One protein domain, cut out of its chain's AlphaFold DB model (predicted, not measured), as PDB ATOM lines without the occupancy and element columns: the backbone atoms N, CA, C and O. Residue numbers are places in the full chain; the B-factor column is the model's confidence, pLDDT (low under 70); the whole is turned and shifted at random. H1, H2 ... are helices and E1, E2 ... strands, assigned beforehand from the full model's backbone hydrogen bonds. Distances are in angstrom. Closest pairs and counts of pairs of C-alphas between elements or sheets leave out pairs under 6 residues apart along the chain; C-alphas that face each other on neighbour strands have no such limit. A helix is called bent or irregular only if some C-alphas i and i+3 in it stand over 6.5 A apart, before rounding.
ATOM      1  N   CYS A  10      10.151  31.516 -14.638       38.12
ATOM      2  CA  CYS A  10      11.042  31.875 -15.695       38.12
ATOM      3  C   CYS A  10      12.468  31.244 -15.665       38.12
ATOM      4  O   CYS A  10      13.002  31.026 -16.755       38.12
ATOM      5  N   SER A  11      13.107  30.946 -14.523       41.03
ATOM      6  CA  SER A  11      14.381  30.186 -14.463       41.03
ATOM      7  C   SER A  11      14.184  28.746 -14.928       41.03
ATOM      8  O   SER A  11      15.034  28.187 -15.623       41.03
ATOM      9  N   ASP A  12      13.007  28.189 -14.654       43.06
ATOM     10  CA  ASP A  12      12.634  26.851 -15.100       43.06
ATOM     11  C   ASP A  12      12.357  26.824 -16.608       43.06
ATOM     12  O   ASP A  12      12.551  25.797 -17.248       43.06
ATOM     13  N   SER A  13      12.022  27.961 -17.235       41.44
ATOM     14  CA  SER A  13      11.917  28.063 -18.699       41.44
ATOM     15  C   SER A  13      13.281  28.083 -19.397       41.44
ATOM     16  O   SER A  13      13.379  27.605 -20.523       41.44
ATOM     17  N   VAL A  14      14.339  28.602 -18.756       44.62
ATOM     18  CA  VAL A  14      15.717  28.533 -19.291       44.62
ATOM     19  C   VAL A  14      16.324  27.153 -19.039       44.62
ATOM     20  O   VAL A  14      16.952  26.591 -19.932       44.62
ATOM     21  N   GLY A  15      16.026  26.545 -17.883       40.06
ATOM     22  CA  GLY A  15      16.264  25.120 -17.636       40.06
ATOM     23  C   GLY A  15      15.526  24.228 -18.641       40.06
ATOM     24  O   GLY A  15      16.103  23.281 -19.167       40.06
ATOM     25  N   SER A  16      14.295  24.593 -19.006       40.72
ATOM     26  CA  SER A  16      13.532  23.969 -20.090       40.72
ATOM     27  C   SER A  16      14.113  24.298 -21.465       40.72
ATOM     28  O   SER A  16      14.014  23.473 -22.354       40.72
ATOM     29  N   PHE A  17      14.808  25.423 -21.655       42.09
ATOM     30  CA  PHE A  17      15.537  25.729 -22.892       42.09
ATOM     31  C   PHE A  17      16.793  24.865 -23.045       42.09
ATOM     32  O   PHE A  17      17.099  24.432 -24.147       42.09
ATOM     33  N   ILE A  18      17.487  24.551 -21.948       45.38
ATOM     34  CA  ILE A  18      18.604  23.593 -21.938       45.38
ATOM     35  C   ILE A  18      18.073  22.172 -22.109       45.38
ATOM     36  O   ILE A  18      18.609  21.422 -22.915       45.38
ATOM     37  N   SER A  19      16.960  21.832 -21.456       36.06
ATOM     38  CA  SER A  19      16.235  20.582 -21.706       36.06
ATOM     39  C   SER A  19      15.724  20.505 -23.151       36.06
ATOM     40  O   SER A  19      15.768  19.451 -23.766       36.06
ATOM     41  N   PHE A  20      15.337  21.631 -23.754       39.38
ATOM     42  CA  PHE A  20      14.906  21.736 -25.146       39.38
ATOM     43  C   PHE A  20      16.088  21.652 -26.107       39.38
ATOM     44  O   PHE A  20      15.949  21.017 -27.140       39.38
ATOM     45  N   VAL A  21      17.262  22.200 -25.784       40.75
ATOM     46  CA  VAL A  21      18.500  21.948 -26.539       40.75
ATOM     47  C   VAL A  21      18.878  20.469 -26.431       40.75
ATOM     48  O   VAL A  21      19.144  19.868 -27.461       40.75
ATOM     49  N   ILE A  22      18.771  19.845 -25.250       41.06
ATOM     50  CA  ILE A  22      18.989  18.401 -25.025       41.06
ATOM     51  C   ILE A  22      17.912  17.518 -25.706       41.06
ATOM     52  O   ILE A  22      18.212  16.408 -26.144       41.06
ATOM     53  N   LEU A  23      16.680  18.003 -25.886       39.84
ATOM     54  CA  LEU A  23      15.607  17.300 -26.606       39.84
ATOM     55  C   LEU A  23      15.682  17.520 -28.125       39.84
ATOM     56  O   LEU A  23      15.404  16.599 -28.888       39.84
ATOM     57  N   LYS A  24      16.131  18.690 -28.594       39.03
ATOM     58  CA  LYS A  24      16.436  18.968 -30.015       39.03
ATOM     59  C   LYS A  24      17.761  18.339 -30.457       39.03
ATOM     60  O   LYS A  24      17.997  18.146 -31.646       39.03
ATOM     61  N   SER A  25      18.568  17.955 -29.474       40.88
ATOM     62  CA  SER A  25      19.700  17.042 -29.548       40.88
ATOM     63  C   SER A  25      19.299  15.613 -29.959       40.88
ATOM     64  O   SER A  25      20.152  14.811 -30.322       40.88
ATOM     65  N   LEU A  26      18.007  15.287 -30.074       47.50
ATOM     66  CA  LEU A  26      17.560  14.272 -31.034       47.50
ATOM     67  C   LEU A  26      17.633  14.855 -32.450       47.50
ATOM     68  O   LEU A  26      16.627  15.001 -33.144       47.50
ATOM     69  N   ASN A  27      18.843  15.183 -32.901       46.28
ATOM     70  CA  ASN A  27      19.074  15.387 -34.316       46.28
ATOM     71  C   ASN A  27      18.623  14.090 -35.019       46.28
ATOM     72  O   ASN A  27      19.131  13.018 -34.660       46.28
ATOM     73  N   PRO A  28      17.680  14.135 -35.981       50.94
ATOM     74  CA  PRO A  28      17.171  12.944 -36.658       50.94
ATOM     75  C   PRO A  28      18.294  12.018 -37.156       50.94
ATOM     76  O   PRO A  28      18.150  10.800 -37.151       50.94
ATOM     77  N   LEU A  29      19.463  12.566 -37.484       50.62
ATOM     78  CA  LEU A  29      20.631  11.817 -37.941       50.62
ATOM     79  C   LEU A  29      21.195  10.796 -36.928       50.62
ATOM     80  O   LEU A  29      21.787   9.799 -37.350       50.62
ATOM     81  N   ILE A  30      20.997  10.975 -35.617       56.19
ATOM     82  CA  ILE A  30      21.581  10.098 -34.580       56.19
ATOM     83  C   ILE A  30      20.870   8.740 -34.551       56.19
ATOM     84  O   ILE A  30      21.516   7.692 -34.495       56.19
ATOM     85  N   SER A  31      19.541   8.745 -34.693       65.25
ATOM     86  CA  SER A  31      18.729   7.536 -34.870       65.25
ATOM     87  C   SER A  31      18.739   7.012 -36.319       65.25
ATOM     88  O   SER A  31      18.189   5.936 -36.577       65.25
ATOM     89  N   ARG A  32      19.463   7.686 -37.235       73.12
ATOM     90  CA  ARG A  32      19.505   7.496 -38.704       73.12
ATOM     91  C   ARG A  32      18.238   7.935 -39.455       73.12
ATOM     92  O   ARG A  32      17.942   7.361 -40.493       73.12
ATOM     93  N   CYS A  33      17.489   8.931 -38.998       84.00
ATOM     94  CA  CYS A  33      16.504   9.585 -39.858       84.00
ATOM     95  C   CYS A  33      17.235  10.355 -40.969       84.00
ATOM     96  O   CYS A  33      18.111  11.176 -40.716       84.00
ATOM     97  N   ILE A  34      16.857  10.046 -42.206       88.00
ATOM     98  CA  ILE A  34      17.428  10.603 -43.440       88.00
ATOM     99  C   ILE A  34      16.554  11.717 -44.030       88.00
ATOM    100  O   ILE A  34      16.684  12.046 -45.201       88.00
ATOM    101  N   GLN A  35      15.615  12.247 -43.239       88.88
ATOM    102  CA  GLN A  35      14.679  13.295 -43.658       88.88
ATOM    103  C   GLN A  35      13.888  12.942 -44.933       88.88
ATOM    104  O   GLN A  35      13.666  13.785 -45.790       88.88
ATOM    105  N   ALA A  36      13.403  11.698 -45.032       87.31
ATOM    106  CA  ALA A  36      12.589  11.241 -46.167       87.31
ATOM    107  C   ALA A  36      11.195  11.903 -46.253       87.31
ATOM    108  O   ALA A  36      10.506  11.725 -47.247       87.31
ATOM    109  N   LEU A  37      10.763  12.635 -45.213       89.50
ATOM    110  CA  LEU A  37       9.461  13.322 -45.131       89.50
ATOM    111  C   LEU A  37       8.232  12.401 -45.292       89.50
ATOM    112  O   LEU A  37       7.145  12.854 -45.631       89.50
ATOM    113  N   GLU A  38       8.379  11.109 -44.983       90.50
ATOM    114  CA  GLU A  38       7.294  10.113 -45.053       90.50
ATOM    115  C   GLU A  38       6.817   9.623 -43.678       90.50
ATOM    116  O   GLU A  38       6.219   8.553 -43.554       90.50
ATOM    117  N   CYS A  39       7.093  10.383 -42.616       90.56
ATOM    118  CA  CYS A  39       6.810   9.963 -41.239       90.56
ATOM    119  C   CYS A  39       5.318   9.674 -40.995       90.56
ATOM    120  O   CYS A  39       4.984   8.792 -40.214       90.56
ATOM    121  N   ASN A  40       4.423  10.385 -41.686       93.62
ATOM    122  CA  ASN A  40       2.972  10.222 -41.586       93.62
ATOM    123  C   ASN A  40       2.420   9.043 -42.407       93.62
ATOM    124  O   ASN A  40       1.302   8.604 -42.160       93.62
ATOM    125  N   LYS A  41       3.171   8.533 -43.391       91.75
ATOM    126  CA  LYS A  41       2.704   7.489 -44.322       91.75
ATOM    127  C   LYS A  41       2.921   6.067 -43.804       91.75
ATOM    128  O   LYS A  41       2.559   5.108 -44.479       91.75
ATOM    129  N   ASN A  42       3.529   5.913 -42.624       89.88
ATOM    130  CA  ASN A  42       3.892   4.616 -42.046       89.88
ATOM    131  C   ASN A  42       4.886   3.800 -42.917       89.88
ATOM    132  O   ASN A  42       5.003   2.583 -42.764       89.88
ATOM    133  N   THR A  43       5.610   4.454 -43.834       91.56
ATOM    134  CA  THR A  43       6.562   3.846 -44.793       91.56
ATOM    135  C   THR A  43       8.009   4.261 -44.545       91.56
ATOM    136  O   THR A  43       8.847   4.138 -45.431       91.56
ATOM    137  N   CYS A  44       8.329   4.751 -43.344       90.81
ATOM    138  CA  CYS A  44       9.660   5.262 -43.032       90.81
ATOM    139  C   CYS A  44      10.759   4.219 -43.346       90.81
ATOM    140  O   CYS A  44      10.840   3.200 -42.653       90.81
ATOM    141  N   PRO A  45      11.669   4.483 -44.307       88.50
ATOM    142  CA  PRO A  45      12.652   3.494 -44.768       88.50
ATOM    143  C   PRO A  45      13.706   3.146 -43.708       88.50
ATOM    144  O   PRO A  45      14.430   2.164 -43.822       88.50
ATOM    145  N   THR A  46      13.809   3.965 -42.661       86.94
ATOM    146  CA  THR A  46      14.793   3.814 -41.579       86.94
ATOM    147  C   THR A  46      14.241   3.049 -40.376       86.94
ATOM    148  O   THR A  46      14.983   2.800 -39.423       86.94
ATOM    149  N   GLY A  47      12.950   2.698 -40.402       88.50
ATOM    150  CA  GLY A  47      12.290   1.948 -39.337       88.50
ATOM    151  C   GLY A  47      11.940   2.763 -38.088       88.50
ATOM    152  O   GLY A  47      11.532   2.176 -37.096       88.50
ATOM    153  N   ILE A  48      12.119   4.094 -38.103       88.31
ATOM    154  CA  ILE A  48      11.913   4.964 -36.925       88.31
ATOM    155  C   ILE A  48      10.432   5.303 -36.723       88.31
ATOM    156  O   ILE A  48       9.905   5.146 -35.629       88.31
ATOM    157  N   ALA A  49       9.769   5.788 -37.773       89.75
ATOM    158  CA  ALA A  49       8.368   6.208 -37.745       89.75
ATOM    159  C   ALA A  49       7.522   5.243 -38.588       89.75
ATOM    160  O   ALA A  49       7.002   5.600 -39.646       89.75
ATOM    161  N   THR A  50       7.488   3.974 -38.177       90.31
ATOM    162  CA  THR A  50       6.679   2.938 -38.824       90.31
ATOM    163  C   THR A  50       6.281   1.838 -37.844       90.31
ATOM    164  O   THR A  50       7.059   1.450 -36.979       90.31
ATOM    165  N   GLN A  51       5.067   1.324 -38.007       92.00
ATOM    166  CA  GLN A  51       4.518   0.170 -37.303       92.00
ATOM    167  C   GLN A  51       4.704  -1.134 -38.100       92.00
ATOM    168  O   GLN A  51       4.341  -2.208 -37.623       92.00
ATOM    169  N   LYS A  52       5.244  -1.056 -39.324       90.75
ATOM    170  CA  LYS A  52       5.452  -2.209 -40.203       90.75
ATOM    171  C   LYS A  52       6.655  -3.041 -39.732       90.75
ATOM    172  O   LYS A  52       7.779  -2.525 -39.756       90.75
ATOM    173  N   PRO A  53       6.474  -4.308 -39.315       90.62
ATOM    174  CA  PRO A  53       7.541  -5.106 -38.710       90.62
ATOM    175  C   PRO A  53       8.729  -5.339 -39.652       90.62
ATOM    176  O   PRO A  53       9.865  -5.446 -39.194       90.62
ATOM    177  N   GLU A  54       8.506  -5.379 -40.965       91.88
ATOM    178  CA  GLU A  54       9.553  -5.503 -41.978       91.88
ATOM    179  C   GLU A  54      10.495  -4.291 -42.020       91.88
ATOM    180  O   GLU A  54      11.699  -4.466 -42.202       91.88
ATOM    181  N   LEU A  55       9.981  -3.082 -41.774       89.19
ATOM    182  CA  LEU A  55      10.775  -1.851 -41.755       89.19
ATOM    183  C   LEU A  55      11.444  -1.628 -40.392       89.19
ATOM    184  O   LEU A  55      12.581  -1.156 -40.331       89.19
ATOM    185  N   VAL A  56      10.785  -2.024 -39.296       87.50
ATOM    186  CA  VAL A  56      11.346  -1.937 -37.933       87.50
ATOM    187  C   VAL A  56      12.587  -2.820 -37.775       87.50
ATOM    188  O   VAL A  56      13.513  -2.443 -37.064       87.50
ATOM    189  N   LYS A  57      12.692  -3.945 -38.495       83.94
ATOM    190  CA  LYS A  57      13.911  -4.782 -38.499       83.94
ATOM    191  C   LYS A  57      15.178  -4.018 -38.910       83.94
ATOM    192  O   LYS A  57      16.268  -4.374 -38.471       83.94
ATOM    193  N   GLY A  58      15.054  -2.953 -39.709       78.31
ATOM    194  CA  GLY A  58      16.176  -2.077 -40.073       78.31
ATOM    195  C   GLY A  58      16.675  -1.182 -38.926       78.31
ATOM    196  O   GLY A  58      17.772  -0.615 -38.995       78.31
ATOM    197  N   LEU A  59      15.905  -1.055 -37.841       84.75
ATOM    198  CA  LEU A  59      16.240  -0.281 -36.648       84.75
ATOM    199  C   LEU A  59      17.047  -1.140 -35.656       84.75
ATOM    200  O   LEU A  59      16.520  -1.695 -34.700       84.75
ATOM    201  N   SER A  60      18.367  -1.217 -35.848       83.19
ATOM    202  CA  SER A  60      19.269  -1.845 -34.865       83.19
ATOM    203  C   SER A  60      19.543  -0.902 -33.687       83.19
ATOM    204  O   SER A  60      20.226   0.109 -33.857       83.19
ATOM    205  N   VAL A  61      19.024  -1.223 -32.497       82.00
ATOM    206  CA  VAL A  61      19.227  -0.420 -31.273       82.00
ATOM    207  C   VAL A  61      20.673  -0.516 -30.786       82.00
ATOM    208  O   VAL A  61      21.309   0.511 -30.562       82.00
ATOM    209  N   THR A  62      21.230  -1.727 -30.716       82.81
ATOM    210  CA  THR A  62      22.579  -2.001 -30.189       82.81
ATOM    211  C   THR A  62      23.677  -1.210 -30.901       82.81
ATOM    212  O   THR A  62      24.595  -0.713 -30.262       82.81
ATOM    213  N   ASN A  63      23.562  -1.024 -32.218       77.50
ATOM    214  CA  ASN A  63      24.538  -0.254 -32.994       77.50
ATOM    215  C   ASN A  63      24.350   1.270 -32.878       77.50
ATOM    216  O   ASN A  63      25.236   2.039 -33.251       77.50
ATOM    217  N   LYS A  64      23.184   1.736 -32.416       76.44
ATOM    218  CA  LYS A  64      22.831   3.164 -32.367       76.44
ATOM    219  C   LYS A  64      23.063   3.782 -30.990       76.44
ATOM    220  O   LYS A  64      23.363   4.972 -30.924       76.44
ATOM    221  N   THR A  65      22.993   2.999 -29.915       84.00
ATOM    222  CA  THR A  65      23.165   3.476 -28.528       84.00
ATOM    223  C   THR A  65      24.481   4.222 -28.319       84.00
ATOM    224  O   THR A  65      24.468   5.322 -27.772       84.00
ATOM    225  N   GLY A  66      25.602   3.706 -28.834       86.75
ATOM    226  CA  GLY A  66      26.904   4.377 -28.723       86.75
ATOM    227  C   GLY A  66      26.942   5.757 -29.392       86.75
ATOM    228  O   GLY A  66      27.547   6.690 -28.871       86.75
ATOM    229  N   ARG A  67      26.233   5.937 -30.515       84.19
ATOM    230  CA  ARG A  67      26.149   7.237 -31.206       84.19
ATOM    231  C   ARG A  67      25.331   8.244 -30.407       84.19
ATOM    232  O   ARG A  67      25.710   9.409 -30.352       84.19
ATOM    233  N   VAL A  68      24.245   7.791 -29.777       83.50
ATOM    234  CA  VAL A  68      23.430   8.622 -28.878       83.50
ATOM    235  C   VAL A  68      24.258   9.056 -27.670       83.50
ATOM    236  O   VAL A  68      24.287  10.244 -27.361       83.50
ATOM    237  N   ALA A  69      24.985   8.128 -27.041       86.25
ATOM    238  CA  ALA A  69      25.837   8.423 -25.891       86.25
ATOM    239  C   ALA A  69      26.940   9.437 -26.236       86.25
ATOM    240  O   ALA A  69      27.092  10.443 -25.548       86.25
ATOM    241  N   ASN A  70      27.654   9.230 -27.347       87.62
ATOM    242  CA  ASN A  70      28.702  10.153 -27.791       87.62
ATOM    243  C   ASN A  70      28.149  11.546 -28.107       87.62
ATOM    244  O   ASN A  70      28.754  12.551 -27.747       87.62
ATOM    245  N   TYR A  71      26.991  11.611 -28.760       83.62
ATOM    246  CA  TYR A  71      26.357  12.881 -29.080       83.62
ATOM    247  C   TYR A  71      25.872  13.622 -27.822       83.62
ATOM    248  O   TYR A  71      26.056  14.836 -27.711       83.62
ATOM    249  N   HIS A  72      25.295  12.903 -26.856       85.94
ATOM    250  CA  HIS A  72      24.922  13.473 -25.565       85.94
ATOM    251  C   HIS A  72      26.150  14.028 -24.832       85.94
ATOM    252  O   HIS A  72      26.140  15.190 -24.432       85.94
ATOM    253  N   ASN A  73      27.235  13.250 -24.754       89.25
ATOM    254  CA  ASN A  73      28.492  13.687 -24.144       89.25
ATOM    255  C   ASN A  73      29.052  14.945 -24.825       89.25
ATOM    256  O   ASN A  73      29.434  15.890 -24.142       89.25
ATOM    257  N   GLY A  74      29.039  14.995 -26.162       89.81
ATOM    258  CA  GLY A  74      29.448  16.185 -26.911       89.81
ATOM    259  C   GLY A  74      28.565  17.401 -26.619       89.81
ATOM    260  O   GLY A  74      29.079  18.492 -26.408       89.81
ATOM    261  N   THR A  75      27.246  17.209 -26.522       85.75
ATOM    262  CA  THR A  75      26.298  18.286 -26.182       85.75
ATOM    263  C   THR A  75      26.591  18.866 -24.796       85.75
ATOM    264  O   THR A  75      26.624  20.085 -24.634       85.75
ATOM    265  N   VAL A  76      26.825  18.005 -23.799       89.62
ATOM    266  CA  VAL A  76      27.163  18.430 -22.432       89.62
ATOM    267  C   VAL A  76      28.497  19.175 -22.413       89.62
ATOM    268  O   VAL A  76      28.587  20.229 -21.789       89.62
ATOM    269  N   MET A  77      29.505  18.682 -23.136       90.38
ATOM    270  CA  MET A  77      30.809  19.341 -23.230       90.38
ATOM    271  C   MET A  77      30.690  20.748 -23.827       90.38
ATOM    272  O   MET A  77      31.139  21.715 -23.218       90.38
ATOM    273  N   THR A  78      30.001  20.890 -24.963       88.94
ATOM    274  CA  THR A  78      29.775  22.197 -25.597       88.94
ATOM    275  C   THR A  78      28.981  23.142 -24.697       88.94
ATOM    276  O   THR A  78      29.254  24.339 -24.668       88.94
ATOM    277  N   LEU A  79      28.012  22.634 -23.928       87.12
ATOM    278  CA  LEU A  79      27.299  23.453 -22.949       87.12
ATOM    279  C   LEU A  79      28.255  24.012 -21.883       87.12
ATOM    280  O   LEU A  79      28.177  25.198 -21.573       87.12
ATOM    281  N   VAL A  80      29.163  23.189 -21.353       90.06
ATOM    282  CA  VAL A  80      30.167  23.622 -20.367       90.06
ATOM    283  C   VAL A  80      31.107  24.671 -20.963       90.06
ATOM    284  O   VAL A  80      31.368  25.685 -20.322       90.06
ATOM    285  N   GLU A  81      31.562  24.481 -22.200       90.69
ATOM    286  CA  GLU A  81      32.405  25.454 -22.907       90.69
ATOM    287  C   GLU A  81      31.692  26.801 -23.099       90.69
ATOM    288  O   GLU A  81      32.264  27.855 -22.817       90.69
ATOM    289  N   LEU A  82      30.421  26.781 -23.514       88.50
ATOM    290  CA  LEU A  82      29.605  27.991 -23.658       88.50
ATOM    291  C   LEU A  82      29.380  28.694 -22.315       88.50
ATOM    292  O   LEU A  82      29.421  29.922 -22.247       88.50
ATOM    293  N   MET A  83      29.161  27.934 -21.242       90.00
ATOM    294  CA  MET A  83      29.015  28.485 -19.896       90.00
ATOM    295  C   MET A  83      30.308  29.123 -19.394       90.00
ATOM    296  O   MET A  83      30.266  30.230 -18.860       90.00
ATOM    297  N   ALA A  84      31.450  28.469 -19.614       89.94
ATOM    298  CA  ALA A  84      32.758  29.013 -19.275       89.94
ATOM    299  C   ALA A  84      33.033  30.312 -20.048       89.94
ATOM    300  O   ALA A  84      33.455  31.301 -19.452       89.94
ATOM    301  N   ALA A  85      32.708  30.355 -21.345       89.94
ATOM    302  CA  ALA A  85      32.819  31.564 -22.162       89.94
ATOM    303  C   ALA A  85      31.899  32.702 -21.680       89.94
ATOM    304  O   ALA A  85      32.252  33.874 -21.785       89.94
ATOM    305  N   ALA A  86      30.732  32.365 -21.125       88.25
ATOM    306  CA  ALA A  86      29.810  33.319 -20.515       88.25
ATOM    307  C   ALA A  86      30.186  33.716 -19.070       88.25
ATOM    308  O   ALA A  86      29.517  34.572 -18.491       88.25
ATOM    309  N   GLY A  87      31.224  33.110 -18.478       91.69
ATOM    310  CA  GLY A  87      31.641  33.358 -17.095       91.69
ATOM    311  C   GLY A  87      30.682  32.791 -16.042       91.69
ATOM    312  O   GLY A  87      30.512  33.389 -14.980       91.69
ATOM    313  N   LEU A  88      30.005  31.678 -16.341       91.12
ATOM    314  CA  LEU A  88      29.018  31.047 -15.462       91.12
ATOM    315  C   LEU A  88      29.518  29.696 -14.938       91.12
ATOM    316  O   LEU A  88      29.773  28.777 -15.711       91.12
ATOM    317  N   ASP A  89      29.547  29.534 -13.613       88.69
ATOM    318  CA  ASP A  89      30.068  28.304 -12.979       88.69
ATOM    319  C   ASP A  89      29.027  27.184 -12.845       88.69
ATOM    320  O   ASP A  89      29.348  26.067 -12.449       88.69
ATOM    321  N   SER A  90      27.746  27.478 -13.085       87.12
ATOM    322  CA  SER A  90      26.675  26.491 -12.918       87.12
ATOM    323  C   SER A  90      25.488  26.774 -13.827       87.12
ATOM    324  O   SER A  90      25.159  27.930 -14.098       87.12
ATOM    325  N   VAL A  91      24.813  25.704 -14.246       83.31
ATOM    326  CA  VAL A  91      23.669  25.752 -15.167       83.31
ATOM    327  C   VAL A  91      22.520  26.588 -14.589       83.31
ATOM    328  O   VAL A  91      21.831  27.295 -15.318       83.31
ATOM    329  N   GLY A  92      22.349  26.576 -13.264       84.94
ATOM    330  CA  GLY A  92      21.307  27.342 -12.573       84.94
ATOM    331  C   GLY A  92      21.497  28.863 -12.605       84.94
ATOM    332  O   GLY A  92      20.548  29.586 -12.326       84.94
ATOM    333  N   LYS A  93      22.688  29.359 -12.965       85.00
ATOM    334  CA  LYS A  93      22.962  30.801 -13.114       85.00
ATOM    335  C   LYS A  93      22.596  31.335 -14.507       85.00
ATOM    336  O   LYS A  93      22.764  32.523 -14.776       85.00
ATOM    337  N   ILE A  94      22.113  30.483 -15.416       86.88
ATOM    338  CA  ILE A  94      21.742  30.900 -16.770       86.88
ATOM    339  C   ILE A  94      20.412  31.662 -16.727       86.88
ATOM    340  O   ILE A  94      19.322  31.101 -16.687       86.88
ATOM    341  N   GLU A  95      20.520  32.984 -16.757       85.38
ATOM    342  CA  GLU A  95      19.398  33.920 -16.852       85.38
ATOM    343  C   GLU A  95      19.137  34.416 -18.289       85.38
ATOM    344  O   GLU A  95      20.012  34.361 -19.156       85.38
ATOM    345  N   ARG A  96      17.950  35.002 -18.528       84.69
ATOM    346  CA  ARG A  96      17.543  35.592 -19.826       84.69
ATOM    347  C   ARG A  96      18.511  36.648 -20.357       84.69
ATOM    348  O   ARG A  96      18.672  36.769 -21.567       84.69
ATOM    349  N   ARG A  97      19.179  37.394 -19.475       86.12
ATOM    350  CA  ARG A  97      20.151  38.428 -19.867       86.12
ATOM    351  C   ARG A  97      21.359  37.882 -20.637       86.12
ATOM    352  O   ARG A  97      22.002  38.646 -21.345       86.12
ATOM    353  N   HIS A  98      21.651  36.584 -20.531       87.50
ATOM    354  CA  HIS A  98      22.771  35.952 -21.234       87.50
ATOM    355  C   HIS A  98      22.447  35.589 -22.691       87.50
ATOM    356  O   HIS A  98      23.352  35.240 -23.444       87.50
ATOM    357  N   VAL A  99      21.176  35.661 -23.111       88.31
ATOM    358  CA  VAL A  99      20.744  35.229 -24.448       88.31
ATOM    359  C   VAL A  99      20.279  36.422 -25.279       88.31
ATOM    360  O   VAL A  99      19.334  37.126 -24.920       88.31
ATOM    361  N   ASN A 100      20.921  36.607 -26.433       88.88
ATOM    362  CA  ASN A 100      20.560  37.605 -27.435       88.88
ATOM    363  C   ASN A 100      19.812  36.950 -28.603       88.88
ATOM    364  O   ASN A 100      20.294  35.981 -29.189       88.88
ATOM    365  N   ARG A 101      18.651  37.498 -28.974       88.56
ATOM    366  CA  ARG A 101      17.881  37.106 -30.162       88.56
ATOM    367  C   ARG A 101      17.945  38.199 -31.210       88.56
ATOM    368  O   ARG A 101      17.639  39.353 -30.921       88.56
ATOM    369  N   ARG A 102      18.214  37.828 -32.456       91.69
ATOM    370  CA  ARG A 102      17.880  38.692 -33.590       91.69
ATOM    371  C   ARG A 102      16.365  38.650 -33.801       91.69
ATOM    372  O   ARG A 102      15.823  37.585 -34.081       91.69
ATOM    373  N   VAL A 103      15.697  39.780 -33.586       89.56
ATOM    374  CA  VAL A 103      14.239  39.916 -33.754       89.56
ATOM    375  C   VAL A 103      13.924  40.395 -35.165       89.56
ATOM    376  O   VAL A 103      13.050  39.830 -35.809       89.56
ATOM    377  N   ASP A 104      14.723  41.339 -35.664       90.56
ATOM    378  CA  ASP A 104      14.600  41.911 -37.003       90.56
ATOM    379  C   ASP A 104      15.957  41.915 -37.712       90.56
ATOM    380  O   ASP A 104      17.007  41.672 -37.106       90.56
ATOM    381  N   LEU A 105      15.969  42.263 -39.001       91.81
ATOM    382  CA  LEU A 105      17.207  42.385 -39.777       91.81
ATOM    383  C   LEU A 105      18.228  43.308 -39.093       91.81
ATOM    384  O   LEU A 105      19.410  42.976 -39.070       91.81
ATOM    385  N   ASN A 106      17.779  44.385 -38.451       94.56
ATOM    386  CA  ASN A 106      18.670  45.382 -37.851       94.56
ATOM    387  C   ASN A 106      18.612  45.414 -36.319       94.56
ATOM    388  O   ASN A 106      19.171  46.320 -35.708       94.56
ATOM    389  N   ARG A 107      17.928  44.455 -35.678       91.56
ATOM    390  CA  ARG A 107      17.649  44.520 -34.241       91.56
ATOM    391  C   ARG A 107      17.973  43.208 -33.536       91.56
ATOM    392  O   ARG A 107      17.337  42.178 -33.772       91.56
ATOM    393  N   ILE A 108      18.939  43.277 -32.624       92.62
ATOM    394  CA  ILE A 108      19.283  42.209 -31.683       92.62
ATOM    395  C   ILE A 108      18.866  42.668 -30.289       92.62
ATOM    396  O   ILE A 108      19.191  43.775 -29.869       92.62
ATOM    397  N   VAL A 109      18.105  41.827 -29.598       90.50
ATOM    398  CA  VAL A 109      17.476  42.133 -28.313       90.50
ATOM    399  C   VAL A 109      17.758  40.989 -27.352       90.50
ATOM    400  O   VAL A 109      17.738  39.821 -27.743       90.50
ATOM    401  N   ARG A 110      17.992  41.307 -26.082       88.00
ATOM    402  CA  ARG A 110      18.117  40.292 -25.037       88.00
ATOM    403  C   ARG A 110      16.764  39.659 -24.706       88.00
ATOM    404  O   ARG A 110      15.715  40.285 -24.845       88.00
ATOM    405  N   TYR A 111      16.780  38.422 -24.221       86.88
ATOM    406  CA  TYR A 111      15.545  37.719 -23.864       86.88
ATOM    407  C   TYR A 111      14.789  38.367 -22.695       86.88
ATOM    408  O   TYR A 111      13.576  38.214 -22.632       86.88
ATOM    409  N   ASP A 112      15.458  39.092 -21.794       87.06
ATOM    410  CA  ASP A 112      14.824  39.800 -20.664       87.06
ATOM    411  C   ASP A 112      13.947  40.974 -21.123       87.06
ATOM    412  O   ASP A 112      12.993  41.336 -20.443       87.06
ATOM    413  N   GLN A 113      14.237  41.538 -22.296       85.06
ATOM    414  CA  GLN A 113      13.455  42.616 -22.904       85.06
ATOM    415  C   GLN A 113      12.299  42.093 -23.765       85.06
ATOM    416  O   GLN A 113      11.336  42.813 -24.002       85.06
ATOM    417  N   ILE A 114      12.405  40.858 -24.270       85.25
ATOM    418  CA  ILE A 114      11.347  40.213 -25.066       85.25
ATOM    419  C   ILE A 114      10.343  39.517 -24.141       85.25
ATOM    420  O   ILE A 114       9.137  39.627 -24.332       85.25
ATOM    421  N   PHE A 115      10.849  38.789 -23.146       83.44
ATOM    422  CA  PHE A 115      10.065  38.013 -22.194       83.44
ATOM    423  C   PHE A 115      10.230  38.627 -20.811       83.44
ATOM    424  O   PHE A 115      11.119  38.230 -20.048       83.44
TER     425      PHE A 115
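Overview. This is residues 10 to 115 of the 160 residues of the protein "Glu_synthase domain-containing protein" of Planctomycetes bacterium (UniProt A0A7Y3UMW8). A long helix, H3, makes the backbone of a loose, open frame, with a loop-rich head holding the short H2 at one end and a small strand hairpin, E1 and E2, with the short H4 at the other. H1 begins toward the hairpin end and runs opposite ways to H3, at a steep tilt of 40 degrees, ending near the middle of H3, where Ile 22 comes close to Thr 75 without clearly touching; residues 25 to 52, with no named element, lead on from there to H2. The printed part has 106 residues with four named helices and two named strands, in the order H1 H2 H3 E1 E2 H4; the class is mostly helix, with helices holding 47 and strands 9 of the 56 residues in named elements, and the two-strand sheet E1 - E2 is antiparallel. It is loose, with a radius of gyration of the C-alphas of 18.5 A, and spans 51 by 31 by 23 A.

Arrangement. Start at H1, residues 10 to 24, close but not clearly touching H3, residues 62 to 85: the closest C-alphas, of Ile 22 and Thr 75, are 7.4 A apart. They run opposite ways at a steep tilt of 40 degrees. H2, residues 53 to 56, is apart from both. Look next at the hairpin of E1, residues 100 to 104, and E2, residues 107 to 110, antiparallel at 148 degrees; N 101 and O 109 are within hydrogen-bond range at 2.8 A. For H4, residues 111 to 114, the closest C-alphas to E1 are those of Tyr 111 and Asn 100, 6.2 A apart. Every O i to N i+4 pair is within hydrogen-bond range in H1, and 18 of 20 in H3; H2 and H4 are too short for such a pair.

Along the chain. Find C-alpha 10 at (11.042, 31.875, -15.695), where H1 begins its 20.0 A. H2 follows, 5.0 A long. H3 runs 36.0 A from C-alpha 62 at (22.579, -2.001, -30.189); it is only just irregular, with C-alphas 63 and 66 6.7 A apart. E1 measures 12.1 A, E2 10.1 A and H4 5.0 A, ending at C-alpha 114 at (11.347, 40.213, -25.066).

Size, cuts and confidence. The two farthest C-alphas, of Glu 54 and Gln 113, are 51.9 A apart. The printed part has no cut. The links H1 to H2 and H3 to E1 are long. Residues 10 to 31 have pLDDT under 70.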